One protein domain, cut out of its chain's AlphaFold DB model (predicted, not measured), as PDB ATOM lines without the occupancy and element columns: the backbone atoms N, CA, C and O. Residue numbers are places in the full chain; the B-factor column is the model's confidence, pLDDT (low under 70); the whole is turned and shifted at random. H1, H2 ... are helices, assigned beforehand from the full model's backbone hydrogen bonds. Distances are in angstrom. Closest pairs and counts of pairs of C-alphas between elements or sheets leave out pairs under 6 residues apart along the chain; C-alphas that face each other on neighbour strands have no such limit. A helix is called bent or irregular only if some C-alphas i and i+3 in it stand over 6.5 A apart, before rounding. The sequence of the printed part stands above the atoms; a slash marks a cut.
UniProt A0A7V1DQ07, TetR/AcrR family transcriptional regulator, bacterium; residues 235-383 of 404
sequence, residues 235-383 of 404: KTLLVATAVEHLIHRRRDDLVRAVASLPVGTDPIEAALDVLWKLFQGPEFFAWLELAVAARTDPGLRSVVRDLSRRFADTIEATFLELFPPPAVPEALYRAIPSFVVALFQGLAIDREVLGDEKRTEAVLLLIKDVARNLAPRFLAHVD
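Overview. This is residues 235 to 383 of the 404 residues of the protein "TetR/AcrR family transcriptional regulator" of bacterium (UniProt A0A7V1DQ07). Two long helices, H1 and H4, lie side by side and run the same way, and a second long pair, the helical hairpin of H5 and H6, crosses them, with H5 packing on H4 at a steep angle. The short H2 folds back from H1 and fills the place between H1 and the hairpin, the short H3 packs on H1 and H4 near where those two helices begin, and the turn of the hairpin, residues 353 to 358, sticks out. The printed part has 149 residues with six named helices, H1 to H6 in that order, and no named strand; its class is all helix. It is compact, with a radius of gyration of the C-alphas of 16.4 A, and spans 46 by 35 by 31 A.

Arrangement. H1, residues 235 to 259, and H2, residues 267 to 279, form a helical hairpin, at a shallow tilt of 27 degrees, opposite ways. H1 touches H2 with residues 250 to 258 alone, and their closest C-alphas, those of Leu 254 and Val 274, are 6.4 A apart. H3, residues 282 to 293, is close to H2 but not clearly touching it, with the C-alphas of Leu 278 and Phe 284 7.2 A apart. H3 touches H1 at a steep tilt of 42 degrees, with residues 243 to 246 of H1 and 283 to 287 of H3 alone; the closest C-alphas are those of Val 243 and Trp 287, 6.7 A apart. H4, residues 298 to 322, touches H1 at a shallow tilt of 10 degrees, the same way, closest at the C-alphas of Thr 236 and Leu 300, 6.2 A apart. H3 and H4 only just touch, with 3 pairs of C-alphas within 8 A, the closest being those of Ala 291 and Val 304, 6.7 A apart. H5, residues 330 to 354, touches H4 at a steep tilt of 63 degrees, closest at the C-alphas of Glu 316 and Pro 337, 6.2 A apart. H5 also touches H2 at a steep tilt of 46 degrees, where the C-alphas of Phe 279 and Ala 348 are 6.0 A apart as the closest. H6, residues 357 to 382, forms a helical hairpin with H5 at a shallow tilt of 14 degrees, opposite ways, closest at the C-alphas of Arg 351 and Thr 360, 6.1 A apart. H6 touches H2 at a steep tilt of 45 degrees, with the C-alphas of Glu 269 and Lys 368 closest at 5.9 A. The packing is part aligned, part crossed: of 8 pairs that touch, 3 are at a shallow tilt. H1 is apart from H5 and H6, while H3 and H5 are near each other. Each O i to N i+4 pair is within hydrogen-bond range in H1 and H3; the figures are 8 of 9 in H2, 19 of 21 in H4 and in H5, and 19 of 22 in H6.

Along the chain. H1 begins at C-alpha 235, (-55.089, -9.229, 29.474), and is 36.3 A long; H2 measures 18.8 A and H3 16.5 A. H4 is 36.1 A long and begins at C-alpha 298, (-46.290, -16.644, 37.043). H5 is 36.8 A long, with a kink of 28 degrees near residue 337, and is only just irregular: C-alphas 334 and 337 are 6.9 A apart. H6, 34.5 A long, has a kink of 44 degrees near residue 376 and is only just irregular, with C-alphas 373 and 376 6.6 A apart; it ends at C-alpha 382, (-65.468, -35.808, 65.833).

Size, cuts and confidence. The two C-alphas farthest apart are those of Lys 235 and His 381, at 48.8 A. The printed part has no cut and no long link; the links H2 to H3, H3 to H4 and H5 to H6 are tight, and those from H1 to H2 and from H4 to H5 are short. The mean pLDDT of the printed part is 84.4, and it is under 70 in residues 325 to 327, residue 374 and residues 377 to 383.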
ATOM      1  N   LYS A 235     -54.229  -8.037  29.524       88.50
ATOM      2  CA  LYS A 235     -55.089  -9.229  29.474       88.50
ATOM      3  C   LYS A 235     -55.321  -9.812  30.868       88.50
ATOM      4  O   LYS A 235     -56.462 -10.095  31.205       88.50
ATOM      5  N   THR A 236     -54.270  -9.937  31.678       86.12
ATOM      6  CA  THR A 236     -54.344 -10.474  33.046       86.12
ATOM      7  C   THR A 236     -55.301  -9.663  33.921       86.12
ATOM      8  O   THR A 236     -56.143 -10.247  34.595       86.12
ATOM      9  N   LEU A 237     -55.245  -8.325  33.856       84.62
ATOM     10  CA  LEU A 237     -56.141  -7.460  34.628       84.62
ATOM     11  C   LEU A 237     -57.596  -7.543  34.141       84.62
ATOM     12  O   LEU A 237     -58.501  -7.627  34.968       84.62
ATOM     13  N   LEU A 238     -57.825  -7.547  32.820       89.44
ATOM     14  CA  LEU A 238     -59.154  -7.745  32.222       89.44
ATOM     15  C   LEU A 238     -59.799  -9.047  32.714       89.44
ATOM     16  O   LEU A 238     -60.914  -9.046  33.225       89.44
ATOM     17  N   VAL A 239     -59.053 -10.141  32.575       87.75
ATOM     18  CA  VAL A 239     -59.464 -11.511  32.887       87.75
ATOM     19  C   VAL A 239     -59.752 -11.695  34.377       87.75
ATOM     20  O   VAL A 239     -60.810 -12.208  34.734       87.75
ATOM     21  N   ALA A 240     -58.869 -11.208  35.249       82.31
ATOM     22  CA  ALA A 240     -59.080 -11.264  36.692       82.31
ATOM     23  C   ALA A 240     -60.293 -10.438  37.138       82.31
ATOM     24  O   ALA A 240     -61.122 -10.924  37.901       82.31
ATOM     25  N   THR A 241     -60.444  -9.222  36.597       87.56
ATOM     26  CA  THR A 241     -61.605  -8.368  36.893       87.56
ATOM     27  C   THR A 241     -62.911  -9.017  36.429       87.56
ATOM     28  O   THR A 241     -63.935  -8.854  37.088       87.56
ATOM     29  N   ALA A 242     -62.900  -9.737  35.300       89.25
ATOM     30  CA  ALA A 242     -64.087 -10.402  34.768       89.25
ATOM     31  C   ALA A 242     -64.587 -11.506  35.701       89.25
ATOM     32  O   ALA A 242     -65.769 -11.514  36.042       89.25
ATOM     33  N   VAL A 243     -63.689 -12.374  36.176       80.62
ATOM     34  CA  VAL A 243     -64.061 -13.444  37.111       80.62
ATOM     35  C   VAL A 243     -64.393 -12.899  38.503       80.62
ATOM     36  O   VAL A 243     -65.345 -13.367  39.116       80.62
ATOM     37  N   GLU A 244     -63.709 -11.859  38.985       82.25
ATOM     38  CA  GLU A 244     -64.052 -11.199  40.255       82.25
ATOM     39  C   GLU A 244     -65.456 -10.569  40.231       82.25
ATOM     40  O   GLU A 244     -66.264 -10.793  41.131       82.25
ATOM     41  N   HIS A 245     -65.790  -9.829  39.170       83.88
ATOM     42  CA  HIS A 245     -67.117  -9.233  38.992       83.88
ATOM     43  C   HIS A 245     -68.234 -10.286  38.945       83.88
ATOM     44  O   HIS A 245     -69.283 -10.122  39.572       83.88
ATOM     45  N   LEU A 246     -67.979 -11.377  38.228       78.19
ATOM     46  CA  LEU A 246     -68.841 -12.547  38.138       78.19
ATOM     47  C   LEU A 246     -69.036 -13.208  39.505       78.19
ATOM     48  O   LEU A 246     -70.175 -13.458  39.888       78.19
ATOM     49  N   ILE A 247     -67.963 -13.425  40.270       74.19
ATOM     50  CA  ILE A 247     -68.014 -13.999  41.622       74.19
ATOM     51  C   ILE A 247     -68.931 -13.173  42.528       74.19
ATOM     52  O   ILE A 247     -69.806 -13.734  43.187       74.19
ATOM     53  N   HIS A 248     -68.801 -11.844  42.511       77.25
ATOM     54  CA  HIS A 248     -69.681 -10.964  43.281       77.25
ATOM     55  C   HIS A 248     -71.144 -11.070  42.832       77.25
ATOM     56  O   HIS A 248     -72.025 -11.263  43.667       77.25
ATOM     57  N   ARG A 249     -71.414 -11.043  41.521       78.44
ATOM     58  CA  ARG A 249     -72.776 -11.205  40.984       78.44
ATOM     59  C   ARG A 249     -73.401 -12.548  41.389       78.44
ATOM     60  O   ARG A 249     -74.565 -12.579  41.782       78.44
ATOM     61  N   ARG A 250     -72.631 -13.640  41.337       74.44
ATOM     62  CA  ARG A 250     -73.058 -14.998  41.725       74.44
ATOM     63  C   ARG A 250     -73.278 -15.122  43.241       74.44
ATOM     64  O   ARG A 250     -74.237 -15.775  43.640       74.44
ATOM     65  N   ARG A 251     -72.472 -14.454  44.080       73.94
ATOM     66  CA  ARG A 251     -72.726 -14.331  45.531       73.94
ATOM     67  C   ARG A 251     -74.057 -13.626  45.794       73.94
ATOM     68  O   ARG A 251     -74.868 -14.122  46.568       73.94
ATOM     69  N   ASP A 252     -74.302 -12.502  45.129       76.75
ATOM     70  CA  ASP A 252     -75.542 -11.745  45.305       76.75
ATOM     71  C   ASP A 252     -76.770 -12.543  44.820       76.75
ATOM     72  O   ASP A 252     -77.843 -12.455  45.418       76.75
ATOM     73  N   ASP A 253     -76.622 -13.339  43.754       75.25
ATOM     74  CA  ASP A 253     -77.647 -14.285  43.293       75.25
ATOM     75  C   ASP A 253     -77.902 -15.400  44.320       75.25
ATOM     76  O   ASP A 253     -79.062 -15.704  44.593       75.25
ATOM     77  N   LEU A 254     -76.851 -15.965  44.929       72.38
ATOM     78  CA  LEU A 254     -76.949 -16.969  45.996       72.38
ATOM     79  C   LEU A 254     -77.705 -16.421  47.214       72.38
ATOM     80  O   LEU A 254     -78.670 -17.040  47.658       72.38
ATOM     81  N   VAL A 255     -77.322 -15.241  47.710       74.88
ATOM     82  CA  VAL A 255     -77.985 -14.583  48.851       74.88
ATOM     83  C   VAL A 255     -79.462 -14.314  48.545       74.88
ATOM     84  O   VAL A 255     -80.324 -14.637  49.361       74.88
ATOM     85  N   ARG A 256     -79.784 -13.794  47.349       77.69
ATOM     86  CA  ARG A 256     -81.181 -13.595  46.917       77.69
ATOM     87  C   ARG A 256     -81.961 -14.903  46.834       77.69
ATOM     88  O   ARG A 256     -83.104 -14.945  47.276       77.69
ATOM     89  N   ALA A 257     -81.364 -15.951  46.270       75.00
ATOM     90  CA  ALA A 257     -82.024 -17.237  46.105       75.00
ATOM     91  C   ALA A 257     -82.339 -17.878  47.464       75.00
ATOM     92  O   ALA A 257     -83.482 -18.280  47.672       75.00
ATOM     93  N   VAL A 258     -81.383 -17.878  48.403       71.00
ATOM     94  CA  VAL A 258     -81.579 -18.374  49.778       71.00
ATOM     95  C   VAL A 258     -82.629 -17.547  50.532       71.00
ATOM     96  O   VAL A 258     -83.527 -18.114  51.149       71.00
ATOM     97  N   ALA A 259     -82.600 -16.216  50.417       74.44
ATOM     98  CA  ALA A 259     -83.596 -15.339  51.042       74.44
ATOM     99  C   ALA A 259     -85.023 -15.492  50.467       74.44
ATOM    100  O   ALA A 259     -85.986 -15.061  51.098       74.44
ATOM    101  N   SER A 260     -85.171 -16.087  49.278       77.19
ATOM    102  CA  SER A 260     -86.464 -16.307  48.608       77.19
ATOM    103  C   SER A 260     -87.039 -17.722  48.774       77.19
ATOM    104  O   SER A 260     -88.043 -18.052  48.143       77.19
ATOM    105  N   LEU A 261     -86.416 -18.568  49.600       72.06
ATOM    106  CA  LEU A 261     -86.853 -19.950  49.791       72.06
ATOM    107  C   LEU A 261     -88.203 -20.046  50.525       72.06
ATOM    108  O   LEU A 261     -88.426 -19.322  51.499       72.06
ATOM    109  N   PRO A 262     -89.101 -20.968  50.122       74.75
ATOM    110  CA  PRO A 262     -90.347 -21.206  50.841       74.75
ATOM    111  C   PRO A 262     -90.101 -21.660  52.284       74.75
ATOM    112  O   PRO A 262     -89.274 -22.540  52.540       74.75
ATOM    113  N   VAL A 263     -90.876 -21.112  53.223       71.50
ATOM    114  CA  VAL A 263     -90.864 -21.527  54.633       71.50
ATOM    115  C   VAL A 263     -91.142 -23.031  54.733       71.50
ATOM    116  O   VAL A 263     -92.131 -23.516  54.190       71.50
ATOM    117  N   GLY A 264     -90.267 -23.762  55.428       70.94
ATOM    118  CA  GLY A 264     -90.334 -25.224  55.554       70.94
ATOM    119  C   GLY A 264     -89.498 -26.004  54.531       70.94
ATOM    120  O   GLY A 264     -89.424 -27.226  54.637       70.94
ATOM    121  N   THR A 265     -88.835 -25.333  53.583       75.31
ATOM    122  CA  THR A 265     -87.776 -25.954  52.766       75.31
ATOM    123  C   THR A 265     -86.557 -26.251  53.641       75.31
ATOM    124  O   THR A 265     -86.197 -25.434  54.488       75.31
ATOM    125  N   ASP A 266     -85.897 -27.391  53.423       79.75
ATOM    126  CA  ASP A 266     -84.608 -27.690  54.051       79.75
ATOM    127  C   ASP A 266     -83.547 -26.684  53.547       79.75
ATOM    128  O   ASP A 266     -83.255 -26.659  52.344       79.75
ATOM    129  N   PRO A 267     -82.976 -25.833  54.424       77.31
ATOM    130  CA  PRO A 267     -82.050 -24.787  54.002       77.31
ATOM    131  C   PRO A 267     -80.740 -25.359  53.447       77.31
ATOM    132  O   PRO A 267     -80.100 -24.705  52.624       77.31
ATOM    133  N   ILE A 268     -80.351 -26.577  53.846       80.56
ATOM    134  CA  ILE A 268     -79.135 -27.235  53.360       80.56
ATOM    135  C   ILE A 268     -79.353 -27.715  51.924       80.56
ATOM    136  O   ILE A 268     -78.565 -27.366  51.046       80.56
ATOM    137  N   GLU A 269     -80.433 -28.453  51.643       83.38
ATOM    138  CA  GLU A 269     -80.727 -28.898  50.268       83.38
ATOM    139  C   GLU A 269     -80.893 -27.726  49.305       83.38
ATOM    140  O   GLU A 269     -80.357 -27.756  48.198       83.38
ATOM    141  N   ALA A 270     -81.591 -26.679  49.737       82.19
ATOM    142  CA  ALA A 270     -81.801 -25.503  48.915       82.19
ATOM    143  C   ALA A 270     -80.497 -24.734  48.643       82.19
ATOM    144  O   ALA A 270     -80.270 -24.302  47.511       82.19
ATOM    145  N   ALA A 271     -79.607 -24.604  49.634       82.06
ATOM    146  CA  ALA A 271     -78.278 -24.036  49.418       82.06
ATOM    147  C   ALA A 271     -77.440 -24.896  48.456       82.06
ATOM    148  O   ALA A 271     -76.779 -24.342  47.578       82.06
ATOM    149  N   LEU A 272     -77.514 -26.231  48.553       88.31
ATOM    150  CA  LEU A 272     -76.856 -27.156  47.621       88.31
ATOM    151  C   LEU A 272     -77.409 -27.026  46.188       88.31
ATOM    152  O   LEU A 272     -76.623 -27.013  45.245       88.31
ATOM    153  N   ASP A 273     -78.724 -26.869  46.008       88.06
ATOM    154  CA  ASP A 273     -79.345 -26.657  44.689       88.06
ATOM    155  C   ASP A 273     -78.968 -25.314  44.055       88.06
ATOM    156  O   ASP A 273     -78.751 -25.229  42.843       88.06
ATOM    157  N   VAL A 274     -78.900 -24.245  44.853       83.81
ATOM    158  CA  VAL A 274     -78.444 -22.941  44.356       83.81
ATOM    159  C   VAL A 274     -76.959 -22.998  44.021       83.81
ATOM    160  O   VAL A 274     -76.574 -22.542  42.946       83.81
ATOM    161  N   LEU A 275     -76.136 -23.597  44.886       86.31
ATOM    162  CA  LEU A 275     -74.702 -23.748  44.659       86.31
ATOM    163  C   LEU A 275     -74.419 -24.578  43.401       86.31
ATOM    164  O   LEU A 275     -73.604 -24.157  42.584       86.31
ATOM    165  N   TRP A 276     -75.142 -25.681  43.182       91.69
ATOM    166  CA  TRP A 276     -74.995 -26.506  41.981       91.69
ATOM    167  C   TRP A 276     -75.226 -25.709  40.691       91.69
ATOM    168  O   TRP A 276     -74.423 -25.792  39.762       91.69
ATOM    169  N   LYS A 277     -76.250 -24.846  40.655       87.62
ATOM    170  CA  LYS A 277     -76.518 -23.959  39.505       87.62
ATOM    171  C   LYS A 277     -75.358 -23.007  39.191       87.62
ATOM    172  O   LYS A 277     -75.191 -22.643  38.031       87.62
ATOM    173  N   LEU A 278     -74.542 -22.618  40.179       83.12
ATOM    174  CA  LEU A 278     -73.360 -21.772  39.946       83.12
ATOM    175  C   LEU A 278     -72.237 -22.523  39.208       83.12
ATOM    176  O   LEU A 278     -71.430 -21.888  38.532       83.12
ATOM    177  N   PHE A 279     -72.196 -23.855  39.309       89.38
ATOM    178  CA  PHE A 279     -71.195 -24.710  38.661       89.38
ATOM    179  C   PHE A 279     -71.600 -25.212  37.264       89.38
ATOM    180  O   PHE A 279     -70.755 -25.711  36.530       89.38
ATOM    181  N   GLN A 280     -72.867 -25.049  36.868       87.69
ATOM    182  CA  GLN A 280     -73.369 -25.449  35.543       87.69
ATOM    183  C   GLN A 280     -73.089 -24.426  34.428       87.69
ATOM    184  O   GLN A 280     -73.301 -24.733  33.255       87.69
ATOM    185  N   GLY A 281     -72.695 -23.198  34.776       86.00
ATOM    186  CA  GLY A 281     -72.577 -22.082  33.835       86.00
ATOM    187  C   GLY A 281     -71.183 -21.906  33.212       86.00
ATOM    188  O   GLY A 281     -70.187 -22.364  33.786       86.00
ATOM    189  N   PRO A 282     -71.073 -21.180  32.075       87.62
ATOM    190  CA  PRO A 282     -69.790 -20.830  31.447       87.62
ATOM    191  C   PRO A 282     -68.835 -20.110  32.409       87.62
ATOM    192  O   PRO A 282     -67.618 -20.152  32.236       87.62
ATOM    193  N   GLU A 283     -69.377 -19.480  33.449       86.50
ATOM    194  CA  GLU A 283     -68.656 -18.861  34.552       86.50
ATOM    195  C   GLU A 283     -67.650 -19.789  35.244       86.50
ATOM    196  O   GLU A 283     -66.508 -19.391  35.490       86.50
ATOM    197  N   PHE A 284     -68.061 -21.023  35.552       89.00
ATOM    198  CA  PHE A 284     -67.210 -21.993  36.238       89.00
ATOM    199  C   PHE A 284     -66.073 -22.470  35.329       89.00
ATOM    200  O   PHE A 284     -64.916 -22.493  35.746       89.00
ATOM    201  N   PHE A 285     -66.377 -22.782  34.071       91.69
ATOM    202  CA  PHE A 285     -65.380 -23.236  33.102       91.69
ATOM    203  C   PHE A 285     -64.397 -22.124  32.711       91.69
ATOM    204  O   PHE A 285     -63.196 -22.375  32.606       91.69
ATOM    205  N   ALA A 286     -64.866 -20.876  32.607       91.62
ATOM    206  CA  ALA A 286     -63.999 -19.712  32.459       91.62
ATOM    207  C   ALA A 286     -63.031 -19.567  33.646       91.62
ATOM    208  O   ALA A 286     -61.859 -19.265  33.433       91.62
ATOM    209  N   TRP A 287     -63.478 -19.820  34.882       90.06
ATOM    210  CA  TRP A 287     -62.595 -19.867  36.053       90.06
ATOM    211  C   TRP A 287     -61.615 -21.052  36.017       90.06
ATOM    212  O   TRP A 287     -60.421 -20.860  36.258       90.06
ATOM    213  N   LEU A 288     -62.089 -22.255  35.683       92.31
ATOM    214  CA  LEU A 288     -61.278 -23.474  35.603       92.31
ATOM    215  C   LEU A 288     -60.109 -23.314  34.620       92.31
ATOM    216  O   LEU A 288     -58.966 -23.625  34.961       92.31
ATOM    217  N   GLU A 289     -60.366 -22.747  33.442       93.12
ATOM    218  CA  GLU A 289     -59.341 -22.437  32.439       93.12
ATOM    219  C   GLU A 289     -58.255 -21.486  32.988       93.12
ATOM    220  O   GLU A 289     -57.066 -21.671  32.717       93.12
ATOM    221  N   LEU A 290     -58.617 -20.503  33.823       91.94
ATOM    222  CA  LEU A 290     -57.637 -19.625  34.480       91.94
ATOM    223  C   LEU A 290     -56.849 -20.331  35.576       91.94
ATOM    224  O   LEU A 290     -55.635 -20.130  35.668       91.94
ATOM    225  N   ALA A 291     -57.512 -21.152  36.390       91.19
ATOM    226  CA  ALA A 291     -56.863 -21.944  37.429       91.19
ATOM    227  C   ALA A 291     -55.809 -22.890  36.823       91.19
ATOM    228  O   ALA A 291     -54.688 -22.985  37.331       91.19
ATOM    229  N   VAL A 292     -56.119 -23.509  35.679       94.31
ATOM    230  CA  VAL A 292     -55.178 -24.340  34.914       94.31
ATOM    231  C   VAL A 292     -54.063 -23.494  34.285       94.31
ATOM    232  O   VAL A 292     -52.883 -23.834  34.436       94.31
ATOM    233  N   ALA A 293     -54.382 -22.373  33.628       93.31
ATOM    234  CA  ALA A 293     -53.390 -21.504  32.986       93.31
ATOM    235  C   ALA A 293     -52.368 -20.913  33.981       93.31
ATOM    236  O   ALA A 293     -51.164 -20.863  33.688       93.31
ATOM    237  N   ALA A 294     -52.820 -20.543  35.184       93.06
ATOM    238  CA  ALA A 294     -52.010 -20.011  36.284       93.06
ATOM    239  C   ALA A 294     -50.899 -20.968  36.751       93.06
ATOM    240  O   ALA A 294     -49.878 -20.537  37.300       93.06
ATOM    241  N   ARG A 295     -51.029 -22.274  36.490       95.25
ATOM    242  CA  ARG A 295     -49.949 -23.235  36.747       95.25
ATOM    243  C   ARG A 295     -48.698 -22.917  35.921       95.25
ATOM    244  O   ARG A 295     -47.592 -23.117  36.418       95.25
ATOM    245  N   THR A 296     -48.849 -22.356  34.719       94.38
ATOM    246  CA  THR A 296     -47.743 -22.068  33.778       94.38
ATOM    247  C   THR A 296     -47.397 -20.587  33.589       94.38
ATOM    248  O   THR A 296     -46.330 -20.297  33.059       94.38
ATOM    249  N   ASP A 297     -48.238 -19.656  34.042       90.62
ATOM    250  CA  ASP A 297     -48.021 -18.204  33.928       90.62
ATOM    251  C   ASP A 297     -47.806 -17.592  35.332       90.62
ATOM    252  O   ASP A 297     -48.769 -17.481  36.093       90.62
ATOM    253  N   PRO A 298     -46.570 -17.201  35.717       89.06
ATOM    254  CA  PRO A 298     -46.290 -16.644  37.043       89.06
ATOM    255  C   PRO A 298     -47.022 -15.330  37.348       89.06
ATOM    256  O   PRO A 298     -47.345 -15.082  38.510       89.06
ATOM    257  N   GLY A 299     -47.291 -14.506  36.329       86.25
ATOM    258  CA  GLY A 299     -47.986 -13.225  36.478       86.25
ATOM    259  C   GLY A 299     -49.494 -13.401  36.650       86.25
ATOM    260  O   GLY A 299     -50.116 -12.669  37.414       86.25
ATOM    261  N   LEU A 300     -50.078 -14.411  36.003       88.38
ATOM    262  CA  LEU A 300     -51.450 -14.841  36.275       88.38
ATOM    263  C   LEU A 300     -51.561 -15.555  37.631       88.38
ATOM    264  O   LEU A 300     -52.575 -15.412  38.309       88.38
ATOM    265  N   ARG A 301     -50.532 -16.303  38.055       91.94
ATOM    266  CA  ARG A 301     -50.563 -17.137  39.270       91.94
ATOM    267  C   ARG A 301     -50.792 -16.358  40.557       91.94
ATOM    268  O   ARG A 301     -51.563 -16.822  41.394       91.94
ATOM    269  N   SER A 302     -50.134 -15.213  40.733       89.88
ATOM    270  CA  SER A 302     -50.381 -14.341  41.890       89.88
ATOM    271  C   SER A 302     -51.836 -13.880  41.903       89.88
ATOM    272  O   SER A 302     -52.547 -14.118  42.871       89.88
ATOM    273  N   VAL A 303     -52.303 -13.335  40.781       87.19
ATOM    274  CA  VAL A 303     -53.655 -12.788  40.627       87.19
ATOM    275  C   VAL A 303     -54.740 -13.852  40.837       87.19
ATOM    276  O   VAL A 303     -55.707 -13.602  41.550       87.19
ATOM    277  N   VAL A 304     -54.567 -15.053  40.279       89.00
ATOM    278  CA  VAL A 304     -55.489 -16.185  40.465       89.00
ATOM    279  C   VAL A 304     -55.491 -16.664  41.913       89.00
ATOM    280  O   VAL A 304     -56.565 -16.830  42.476       89.00
ATOM    281  N   ARG A 305     -54.330 -16.815  42.563       90.62
ATOM    282  CA  ARG A 305     -54.253 -17.200  43.985       90.62
ATOM    283  C   ARG A 305     -54.934 -16.175  44.893       90.62
ATOM    284  O   ARG A 305     -55.657 -16.552  45.814       90.62
ATOM    285  N   ASP A 306     -54.697 -14.894  44.643       88.38
ATOM    286  CA  ASP A 306     -55.220 -13.807  45.467       88.38
ATOM    287  C   ASP A 306     -56.733 -13.593  45.208       88.38
ATOM    288  O   ASP A 306     -57.458 -13.144  46.096       88.38
ATOM    289  N   LEU A 307     -57.245 -13.986  44.032       84.62
ATOM    290  CA  LEU A 307     -58.681 -14.115  43.756       84.62
ATOM    291  C   LEU A 307     -59.294 -15.356  44.434       84.62
ATOM    292  O   LEU A 307     -60.316 -15.214  45.102       84.62
ATOM    293  N   SER A 308     -58.657 -16.533  44.343       87.00
ATOM    294  CA  SER A 308     -59.103 -17.762  45.025       87.00
ATOM    295  C   SER A 308     -59.266 -17.554  46.525       87.00
ATOM    296  O   SER A 308     -60.269 -17.982  47.087       87.00
ATOM    297  N   ARG A 309     -58.294 -16.888  47.170       89.38
ATOM    298  CA  ARG A 309     -58.346 -16.601  48.610       89.38
ATOM    299  C   ARG A 309     -59.555 -15.733  48.945       89.38
ATOM    300  O   ARG A 309     -60.411 -16.177  49.692       89.38
ATOM    301  N   ARG A 310     -59.687 -14.564  48.307       85.94
ATOM    302  CA  ARG A 310     -60.815 -13.646  48.550       85.94
ATOM    303  C   ARG A 310     -62.175 -14.299  48.291       85.94
ATOM    304  O   ARG A 310     -63.145 -13.981  48.978       85.94
ATOM    305  N   PHE A 311     -62.260 -15.212  47.321       83.00
ATOM    306  CA  PHE A 311     -63.475 -15.981  47.069       83.00
ATOM    307  C   PHE A 311     -63.755 -17.010  48.171       83.00
ATOM    308  O   PHE A 311     -64.884 -17.065  48.649       83.00
ATOM    309  N   ALA A 312     -62.743 -17.760  48.620       85.56
ATOM    310  CA  ALA A 312     -62.865 -18.679  49.750       85.56
ATOM    311  C   ALA A 312     -63.286 -17.943  51.034       85.56
ATOM    312  O   ALA A 312     -64.269 -18.343  51.650       85.56
ATOM    313  N   ASP A 313     -62.644 -16.813  51.354       88.12
ATOM    314  CA  ASP A 313     -62.993 -15.953  52.495       88.12
ATOM    315  C   ASP A 313     -64.464 -15.480  52.408       88.12
ATOM    316  O   ASP A 313     -65.200 -15.479  53.394       88.12
ATOM    317  N   THR A 314     -64.925 -15.111  51.202       83.94
ATOM    318  CA  THR A 314     -66.313 -14.678  50.951       83.94
ATOM    319  C   THR A 314     -67.315 -15.824  51.107       83.94
ATOM    320  O   THR A 314     -68.412 -15.612  51.632       83.94
ATOM    321  N   ILE A 315     -66.963 -17.026  50.645       82.50
ATOM    322  CA  ILE A 315     -67.782 -18.232  50.789       82.50
ATOM    323  C   ILE A 315     -67.873 -18.639  52.262       82.50
ATOM    324  O   ILE A 315     -68.977 -18.886  52.736       82.50
ATOM    325  N   GLU A 316     -66.755 -18.668  52.995       86.94
ATOM    326  CA  GLU A 316     -66.727 -18.994  54.426       86.94
ATOM    327  C   GLU A 316     -67.579 -18.003  55.226       86.94
ATOM    328  O   GLU A 316     -68.465 -18.420  55.968       86.94
ATOM    329  N   ALA A 317     -67.401 -16.695  55.010       84.88
ATOM    330  CA  ALA A 317     -68.204 -15.673  55.680       84.88
ATOM    331  C   ALA A 317     -69.709 -15.809  55.376       84.88
ATOM    332  O   ALA A 317     -70.526 -15.752  56.291       84.88
ATOM    333  N   THR A 318     -70.078 -16.041  54.109       80.94
ATOM    334  CA  THR A 318     -71.487 -16.229  53.711       80.94
ATOM    335  C   THR A 318     -72.060 -17.538  54.279       80.94
ATOM    336  O   THR A 318     -73.230 -17.587  54.647       80.94
ATOM    337  N   PHE A 319     -71.252 -18.595  54.400       84.12
ATOM    338  CA  PHE A 319     -71.661 -19.844  55.042       84.12
ATOM    339  C   PHE A 319     -71.915 -19.656  56.540       84.12
ATOM    340  O   PHE A 319     -72.976 -20.054  57.000       84.12
ATOM    341  N   LEU A 320     -71.004 -19.011  57.275       84.75
ATOM    342  CA  LEU A 320     -71.160 -18.760  58.716       84.75
ATOM    343  C   LEU A 320     -72.335 -17.812  59.036       84.75
ATOM    344  O   LEU A 320     -72.915 -17.898  60.116       84.75
ATOM    345  N   GLU A 321     -72.694 -16.921  58.106       82.19
ATOM    346  CA  GLU A 321     -73.881 -16.055  58.198       82.19
ATOM    347  C   GLU A 321     -75.193 -16.843  58.020       82.19
ATOM    348  O   GLU A 321     -76.151 -16.627  58.762       82.19
ATOM    349  N   LEU A 322     -75.240 -17.770  57.055       77.12
ATOM    350  CA  LEU A 322     -76.430 -18.580  56.745       77.12
ATOM    351  C   LEU A 322     -76.592 -19.804  57.659       77.12
ATOM    352  O   LEU A 322     -77.712 -20.239  57.928       77.12
ATOM    353  N   PHE A 323     -75.477 -20.358  58.127       79.00
ATOM    354  CA  PHE A 323     -75.384 -21.544  58.963       79.00
ATOM    355  C   PHE A 323     -74.457 -21.224  60.149       79.00
ATOM    356  O   PHE A 323     -73.239 -21.387  60.058       79.00
ATOM    357  N   PRO A 324     -75.013 -20.733  61.272       74.31
ATOM    358  CA  PRO A 324     -74.240 -20.525  62.489       74.31
ATOM    359  C   PRO A 324     -73.694 -21.858  63.027       74.31
ATOM    360  O   PRO A 324     -74.411 -22.866  62.983       74.31
ATOM    361  N   PRO A 325     -72.460 -21.890  63.566       69.75
ATOM    362  CA  PRO A 325     -71.834 -23.125  64.018       69.75
ATOM    363  C   PRO A 325     -72.647 -23.822  65.122       69.75
ATOM    364  O   PRO A 325     -72.947 -23.201  66.147       69.75
ATOM    365  N   PRO A 326     -72.976 -25.121  64.966       69.25
ATOM    366  CA  PRO A 326     -73.375 -25.958  66.088       69.25
ATOM    367  C   PRO A 326     -72.174 -26.190  67.023       69.25
ATOM    368  O   PRO A 326     -71.054 -25.765  66.744       69.25
ATOM    369  N   ALA A 327     -72.387 -26.889  68.140       68.44
ATOM    370  CA  ALA A 327     -71.301 -27.306  69.028       68.44
ATOM    371  C   ALA A 327     -70.456 -28.407  68.356       68.44
ATOM    372  O   ALA A 327     -70.730 -29.586  68.548       68.44
ATOM    373  N   VAL A 328     -69.501 -27.989  67.519       70.69
ATOM    374  CA  VAL A 328     -68.579 -28.823  66.730       70.69
ATOM    375  C   VAL A 328     -67.191 -28.163  66.673       70.69
ATOM    376  O   VAL A 328     -67.068 -26.976  67.000       70.69
ATOM    377  N   PRO A 329     -66.119 -28.845  66.223       79.12
ATOM    378  CA  PRO A 329     -64.796 -28.238  66.177       79.12
ATOM    379  C   PRO A 329     -64.714 -27.174  65.075       79.12
ATOM    380  O   PRO A 329     -64.819 -27.485  63.889       79.12
ATOM    381  N   GLU A 330     -64.458 -25.927  65.474       80.44
ATOM    382  CA  GLU A 330     -64.409 -24.733  64.612       80.44
ATOM    383  C   GLU A 330     -63.622 -24.942  63.303       80.44
ATOM    384  O   GLU A 330     -64.085 -24.584  62.221       80.44
ATOM    385  N   ALA A 331     -62.451 -25.584  63.380       82.00
ATOM    386  CA  ALA A 331     -61.600 -25.852  62.220       82.00
ATOM    387  C   ALA A 331     -62.252 -26.794  61.187       82.00
ATOM    388  O   ALA A 331     -62.068 -26.607  59.985       82.00
ATOM    389  N   LEU A 332     -63.028 -27.786  61.636       80.62
ATOM    390  CA  LEU A 332     -63.759 -28.686  60.742       80.62
ATOM    391  C   LEU A 332     -64.994 -27.989  60.161       80.62
ATOM    392  O   LEU A 332     -65.279 -28.155  58.977       80.62
ATOM    393  N   TYR A 333     -65.686 -27.165  60.954       83.25
ATOM    394  CA  TYR A 333     -66.851 -26.415  60.481       83.25
ATOM    395  C   TYR A 333     -66.487 -25.418  59.374       83.25
ATOM    396  O   TYR A 333     -67.111 -25.412  58.312       83.25
ATOM    397  N   ARG A 334     -65.400 -24.656  59.560       86.50
ATOM    398  CA  ARG A 334     -64.849 -23.737  58.546       86.50
ATOM    399  C   ARG A 334     -64.351 -24.439  57.280       86.50
ATOM    400  O   ARG A 334     -64.299 -23.821  56.222       86.50
ATOM    401  N   ALA A 335     -64.017 -25.730  57.348       87.50
ATOM    402  CA  ALA A 335     -63.610 -26.504  56.175       87.50
ATOM    403  C   ALA A 335     -64.792 -26.946  55.286       87.50
ATOM    404  O   ALA A 335     -64.581 -27.215  54.099       87.50
ATOM    405  N   ILE A 336     -66.025 -26.993  55.817       87.25
ATOM    406  CA  ILE A 336     -67.223 -27.467  55.095       87.25
ATOM    407  C   ILE A 336     -67.412 -26.765  53.738       87.25
ATOM    408  O   ILE A 336     -67.581 -27.474  52.744       87.25
ATOM    409  N   PRO A 337     -67.331 -25.426  53.613       88.19
ATOM    410  CA  PRO A 337     -67.597 -24.771  52.334       88.19
ATOM    411  C   PRO A 337     -66.544 -25.101  51.274       88.19
ATOM    412  O   PRO A 337     -66.887 -25.300  50.111       88.19
ATOM    413  N   SER A 338     -65.275 -25.240  51.675       89.81
ATOM    414  CA  SER A 338     -64.194 -25.661  50.774       89.81
ATOM    415  C   SER A 338     -64.373 -27.108  50.305       89.81
ATOM    416  O   SER A 338     -64.172 -27.400  49.126       89.81
ATOM    417  N   PHE A 339     -64.805 -28.007  51.197       91.31
ATOM    418  CA  PHE A 339     -65.143 -29.392  50.858       91.31
ATOM    419  C   PHE A 339     -66.314 -29.471  49.865       91.31
ATOM    420  O   PHE A 339     -66.211 -30.138  48.836       91.31
ATOM    421  N   VAL A 340     -67.402 -28.741  50.129       90.88
ATOM    422  CA  VAL A 340     -68.588 -28.713  49.259       90.88
ATOM    423  C   VAL A 340     -68.254 -28.108  47.888       90.88
ATOM    424  O   VAL A 340     -68.655 -28.660  46.863       90.88
ATOM    425  N   VAL A 341     -67.462 -27.030  47.836       90.12
ATOM    426  CA  VAL A 341     -66.954 -26.463  46.575       90.12
ATOM    427  C   VAL A 341     -66.124 -27.485  45.797       90.12
ATOM    428  O   VAL A 341     -66.354 -27.646  44.601       90.12
ATOM    429  N   ALA A 342     -65.206 -28.209  46.444       92.31
ATOM    430  CA  ALA A 342     -64.389 -29.222  45.772       92.31
ATOM    431  C   ALA A 342     -65.236 -30.368  45.181       92.31
ATOM    432  O   ALA A 342     -64.979 -30.796  44.053       92.31
ATOM    433  N   LEU A 343     -66.278 -30.821  45.892       94.12
ATOM    434  CA  LEU A 343     -67.230 -31.816  45.379       94.12
ATOM    435  C   LEU A 343     -67.960 -31.321  44.124       94.12
ATOM    436  O   LEU A 343     -67.994 -32.029  43.118       94.12
ATOM    437  N   PHE A 344     -68.516 -30.107  44.156       94.38
ATOM    438  CA  PHE A 344     -69.246 -29.565  43.007       94.38
ATOM    439  C   PHE A 344     -68.344 -29.228  41.815       94.38
ATOM    440  O   PHE A 344     -68.771 -29.407  40.676       94.38
ATOM    441  N   GLN A 345     -67.095 -28.816  42.050       93.50
ATOM    442  CA  GLN A 345     -66.093 -28.667  40.988       93.50
ATOM    443  C   GLN A 345     -65.821 -30.000  40.284       93.50
ATOM    444  O   GLN A 345     -65.800 -30.042  39.054       93.50
ATOM    445  N   GLY A 346     -65.657 -31.086  41.047       94.12
ATOM    446  CA  GLY A 346     -65.517 -32.434  40.494       94.12
ATOM    447  C   GLY A 346     -66.748 -32.856  39.690       94.12
ATOM    448  O   GLY A 346     -66.615 -33.249  38.535       94.12
ATOM    449  N   LEU A 347     -67.947 -32.691  40.258       95.31
ATOM    450  CA  LEU A 347     -69.208 -33.057  39.605       95.31
ATOM    451  C   LEU A 347     -69.464 -32.275  38.305       95.31
ATOM    452  O   LEU A 347     -69.970 -32.840  37.340       95.31
ATOM    453  N   ALA A 348     -69.096 -30.992  38.252       94.75
ATOM    454  CA  ALA A 348     -69.228 -30.175  37.046       94.75
ATOM    455  C   ALA A 348     -68.283 -30.618  35.921       94.75
ATOM    456  O   ALA A 348     -68.681 -30.630  34.758       94.75
ATOM    457  N   ILE A 349     -67.055 -31.024  36.263       94.62
ATOM    458  CA  ILE A 349     -66.102 -31.594  35.303       94.62
ATOM    459  C   ILE A 349     -66.589 -32.969  34.821       94.62
ATOM    460  O   ILE A 349     -66.611 -33.206  33.615       94.62
ATOM    461  N   ASP A 350     -67.031 -33.845  35.729       93.62
ATOM    462  CA  ASP A 350     -67.592 -35.161  35.385       93.62
ATOM    463  C   ASP A 350     -68.804 -35.025  34.448       93.62
ATOM    464  O   ASP A 350     -68.894 -35.749  33.459       93.62
ATOM    465  N   ARG A 351     -69.704 -34.067  34.709       94.44
ATOM    466  CA  ARG A 351     -70.861 -33.772  33.851       94.44
ATOM    467  C   ARG A 351     -70.439 -33.381  32.431       94.44
ATOM    468  O   ARG A 351     -70.969 -33.937  31.475       94.44
ATOM    469  N   GLU A 352     -69.489 -32.456  32.298       91.50
ATOM    470  CA  GLU A 352     -69.012 -31.960  30.996       91.50
ATOM    471  C   GLU A 352     -68.257 -33.038  30.200       91.50
ATOM    472  O   GLU A 352     -68.405 -33.141  28.984       91.50
ATOM    473  N   VAL A 353     -67.461 -33.868  30.881       92.94
ATOM    474  CA  VAL A 353     -66.623 -34.900  30.246       92.94
ATOM    475  C   VAL A 353     -67.409 -36.170  29.909       92.94
ATOM    476  O   VAL A 353     -67.147 -36.789  28.878       92.94
ATOM    477  N   LEU A 354     -68.343 -36.589  30.769       92.44
ATOM    478  CA  LEU A 354     -69.095 -37.837  30.595       92.44
ATOM    479  C   LEU A 354     -70.431 -37.640  29.865       92.44
ATOM    480  O   LEU A 354     -70.930 -38.594  29.272       92.44
ATOM    481  N   GLY A 355     -71.039 -36.450  29.941       91.56
ATOM    482  CA  GLY A 355     -72.359 -36.164  29.363       91.56
ATOM    483  C   GLY A 355     -73.528 -36.938  29.994       91.56
ATOM    484  O   GLY A 355     -74.647 -36.890  29.483       91.56
ATOM    485  N   ASP A 356     -73.292 -37.668  31.088       91.94
ATOM    486  CA  ASP A 356     -74.293 -38.496  31.764       91.94
ATOM    487  C   ASP A 356     -75.036 -37.683  32.837       91.94
ATOM    488  O   ASP A 356     -74.665 -37.645  34.018       91.94
ATOM    489  N   GLU A 357     -76.107 -37.012  32.414       91.88
ATOM    490  CA  GLU A 357     -76.953 -36.215  33.309       91.88
ATOM    491  C   GLU A 357     -77.634 -37.098  34.380       91.88
ATOM    492  O   GLU A 357     -77.765 -36.665  35.518       91.88
ATOM    493  N   LYS A 358     -77.951 -38.376  34.099       93.50
ATOM    494  CA  LYS A 358     -78.552 -39.291  35.098       93.50
ATOM    495  C   LYS A 358     -77.574 -39.642  36.214       93.50
ATOM    496  O   LYS A 358     -77.944 -39.656  37.388       93.50
ATOM    497  N   ARG A 359     -76.314 -39.924  35.869       92.44
ATOM    498  CA  ARG A 359     -75.241 -40.103  36.859       92.44
ATOM    499  C   ARG A 359     -75.013 -38.819  37.649       92.44
ATOM    500  O   ARG A 359     -74.814 -38.883  38.860       92.44
ATOM    501  N   THR A 360     -75.074 -37.671  36.982       94.38
ATOM    502  CA  THR A 360     -74.917 -36.356  37.614       94.38
ATOM    503  C   THR A 360     -76.025 -36.088  38.642       94.38
ATOM    504  O   THR A 360     -75.728 -35.745  39.788       94.38
ATOM    505  N   GLU A 361     -77.287 -36.337  38.283       93.69
ATOM    506  CA  GLU A 361     -78.446 -36.289  39.186       93.69
ATOM    507  C   GLU A 361     -78.293 -37.263  40.366       93.69
ATOM    508  O   GLU A 361     -78.512 -36.879  41.516       93.69
ATOM    509  N   ALA A 362     -77.862 -38.504  40.116       94.69
ATOM    510  CA  ALA A 362     -77.653 -39.502  41.167       94.69
ATOM    511  C   ALA A 362     -76.561 -39.090  42.176       94.69
ATOM    512  O   ALA A 362     -76.737 -39.272  43.382       94.69
ATOM    513  N   VAL A 363     -75.457 -38.493  41.712       94.50
ATOM    514  CA  VAL A 363     -74.407 -37.963  42.600       94.50
ATOM    515  C   VAL A 363     -74.900 -36.733  43.367       94.50
ATOM    516  O   VAL A 363     -74.627 -36.623  44.561       94.50
ATOM    517  N   LEU A 364     -75.680 -35.844  42.743       93.69
ATOM    518  CA  LEU A 364     -76.295 -34.704  43.435       93.69
ATOM    519  C   LEU A 364     -77.235 -35.159  44.566       93.69
ATOM    520  O   LEU A 364     -77.186 -34.603  45.664       93.69
ATOM    521  N   LEU A 365     -78.058 -36.183  44.323       92.25
ATOM    522  CA  LEU A 365     -78.919 -36.787  45.345       92.25
ATOM    523  C   LEU A 365     -78.100 -37.383  46.498       92.25
ATOM    524  O   LEU A 365     -78.443 -37.164  47.659       92.25
ATOM    525  N   LEU A 366     -76.988 -38.064  46.201       92.56
ATOM    526  CA  LEU A 366     -76.083 -38.594  47.225       92.56
ATOM    527  C   LEU A 366     -75.424 -37.479  48.057       92.56
ATOM    528  O   LEU A 366     -75.321 -37.613  49.273       92.56
ATOM    529  N   ILE A 367     -75.019 -36.363  47.437       92.81
ATOM    530  CA  ILE A 367     -74.466 -35.197  48.152       92.81
ATOM    531  C   ILE A 367     -75.501 -34.620  49.131       92.81
ATOM    532  O   ILE A 367     -75.158 -34.337  50.281       92.81
ATOM    533  N   LYS A 368     -76.768 -34.492  48.711       90.88
ATOM    534  CA  LYS A 368     -77.869 -34.034  49.579       90.88
ATOM    535  C   LYS A 368     -78.139 -34.998  50.734       90.88
ATOM    536  O   LYS A 368     -78.250 -34.556  51.876       90.88
ATOM    537  N   ASP A 369     -78.192 -36.302  50.460       88.94
ATOM    538  CA  ASP A 369     -78.404 -37.321  51.492       88.94
ATOM    539  C   ASP A 369     -77.268 -37.336  52.527       88.94
ATOM    540  O   ASP A 369     -77.521 -37.299  53.731       88.94
ATOM    541  N   VAL A 370     -76.009 -37.270  52.077       87.75
ATOM    542  CA  VAL A 370     -74.835 -37.151  52.955       87.75
ATOM    543  C   VAL A 370     -74.907 -35.883  53.812       87.75
ATOM    544  O   VAL A 370     -74.676 -35.959  55.023       87.75
ATOM    545  N   ALA A 371     -75.261 -34.737  53.228       85.44
ATOM    546  CA  ALA A 371     -75.373 -33.475  53.957       85.44
ATOM    547  C   ALA A 371     -76.486 -33.501  55.023       85.44
ATOM    548  O   ALA A 371     -76.282 -32.996  56.126       85.44
ATOM    549  N   ARG A 372     -77.629 -34.133  54.729       82.19
ATOM    550  CA  ARG A 372     -78.757 -34.267  55.664       82.19
ATOM    551  C   ARG A 372     -78.515 -35.315  56.753       82.19
ATOM    552  O   ARG A 372     -78.760 -35.050  57.928       82.19
ATOM    553  N   ASN A 373     -78.075 -36.515  56.375       78.75
ATOM    554  CA  ASN A 373     -78.139 -37.705  57.228       78.75
ATOM    555  C   ASN A 373     -76.789 -38.129  57.821       78.75
ATOM    556  O   ASN A 373     -76.762 -38.735  58.898       78.75
ATOM    557  N   LEU A 374     -75.673 -37.835  57.143       67.94
ATOM    558  CA  LEU A 374     -74.340 -38.276  57.565       67.94
ATOM    559  C   LEU A 374     -73.534 -37.155  58.229       67.94
ATOM    560  O   LEU A 374     -72.928 -37.398  59.272       67.94
ATOM    561  N   ALA A 375     -73.560 -35.936  57.685       73.44
ATOM    562  CA  ALA A 375     -72.775 -34.818  58.211       73.44
ATOM    563  C   ALA A 375     -73.078 -34.486  59.691       73.44
ATOM    564  O   ALA A 375     -72.118 -34.391  60.457       73.44
ATOM    565  N   PRO A 376     -74.345 -34.416  60.166       72.12
ATOM    566  CA  PRO A 376     -74.623 -34.147  61.581       72.12
ATOM    567  C   PRO A 376     -74.099 -35.248  62.515       72.12
ATOM    568  O   PRO A 376     -73.605 -34.962  63.603       72.12
ATOM    569  N   ARG A 377     -74.164 -36.512  62.074       68.19
ATOM    570  CA  ARG A 377     -73.664 -37.673  62.829       68.19
ATOM    571  C   ARG A 377     -72.141 -37.707  62.888       68.19
ATOM    572  O   ARG A 377     -71.585 -38.015  63.935       68.19
ATOM    573  N   PHE A 378     -71.483 -37.407  61.769       68.38
ATOM    574  CA  PHE A 378     -70.029 -37.356  61.692       68.38
ATOM    575  C   PHE A 378     -69.477 -36.236  62.572       68.38
ATOM    576  O   PHE A 378     -68.610 -36.494  63.398       68.38
ATOM    577  N   LEU A 379     -70.032 -35.024  62.459       69.00
ATOM    578  CA  LEU A 379     -69.614 -33.877  63.265       69.00
ATOM    579  C   LEU A 379     -69.718 -34.174  64.770       69.00
ATOM    580  O   LEU A 379     -68.710 -34.074  65.461       69.00
ATOM    581  N   ALA A 380     -70.866 -34.682  65.234       66.94
ATOM    582  CA  ALA A 380     -71.067 -35.073  66.634       66.94
ATOM    583  C   ALA A 380     -70.137 -36.208  67.121       66.94
ATOM    584  O   ALA A 380     -69.959 -36.386  68.325       66.94
ATOM    585  N   HIS A 381     -69.551 -36.997  66.211       64.00
ATOM    586  CA  HIS A 381     -68.561 -38.018  66.557       64.00
ATOM    587  C   HIS A 381     -67.131 -37.459  66.613       64.00
ATOM    588  O   HIS A 381     -66.331 -37.930  67.418       64.00
ATOM    589  N   VAL A 382     -66.801 -36.440  65.809       60.03
ATOM    590  CA  VAL A 382     -65.468 -35.808  65.833       60.03
ATOM    591  C   VAL A 382     -65.226 -35.060  67.149       60.03
ATOM    592  O   VAL A 382     -64.098 -35.077  67.639       60.03
ATOM    593  N   ASP A 383     -66.258 -34.498  67.784       55.28
ATOM    594  CA  ASP A 383     -66.148 -33.918  69.136       55.28
ATOM    595  C   ASP A 383     -65.715 -34.929  70.214       55.28
ATOM    596  O   ASP A 383     -65.163 -34.536  71.241       55.28
TER     597      ASP A 383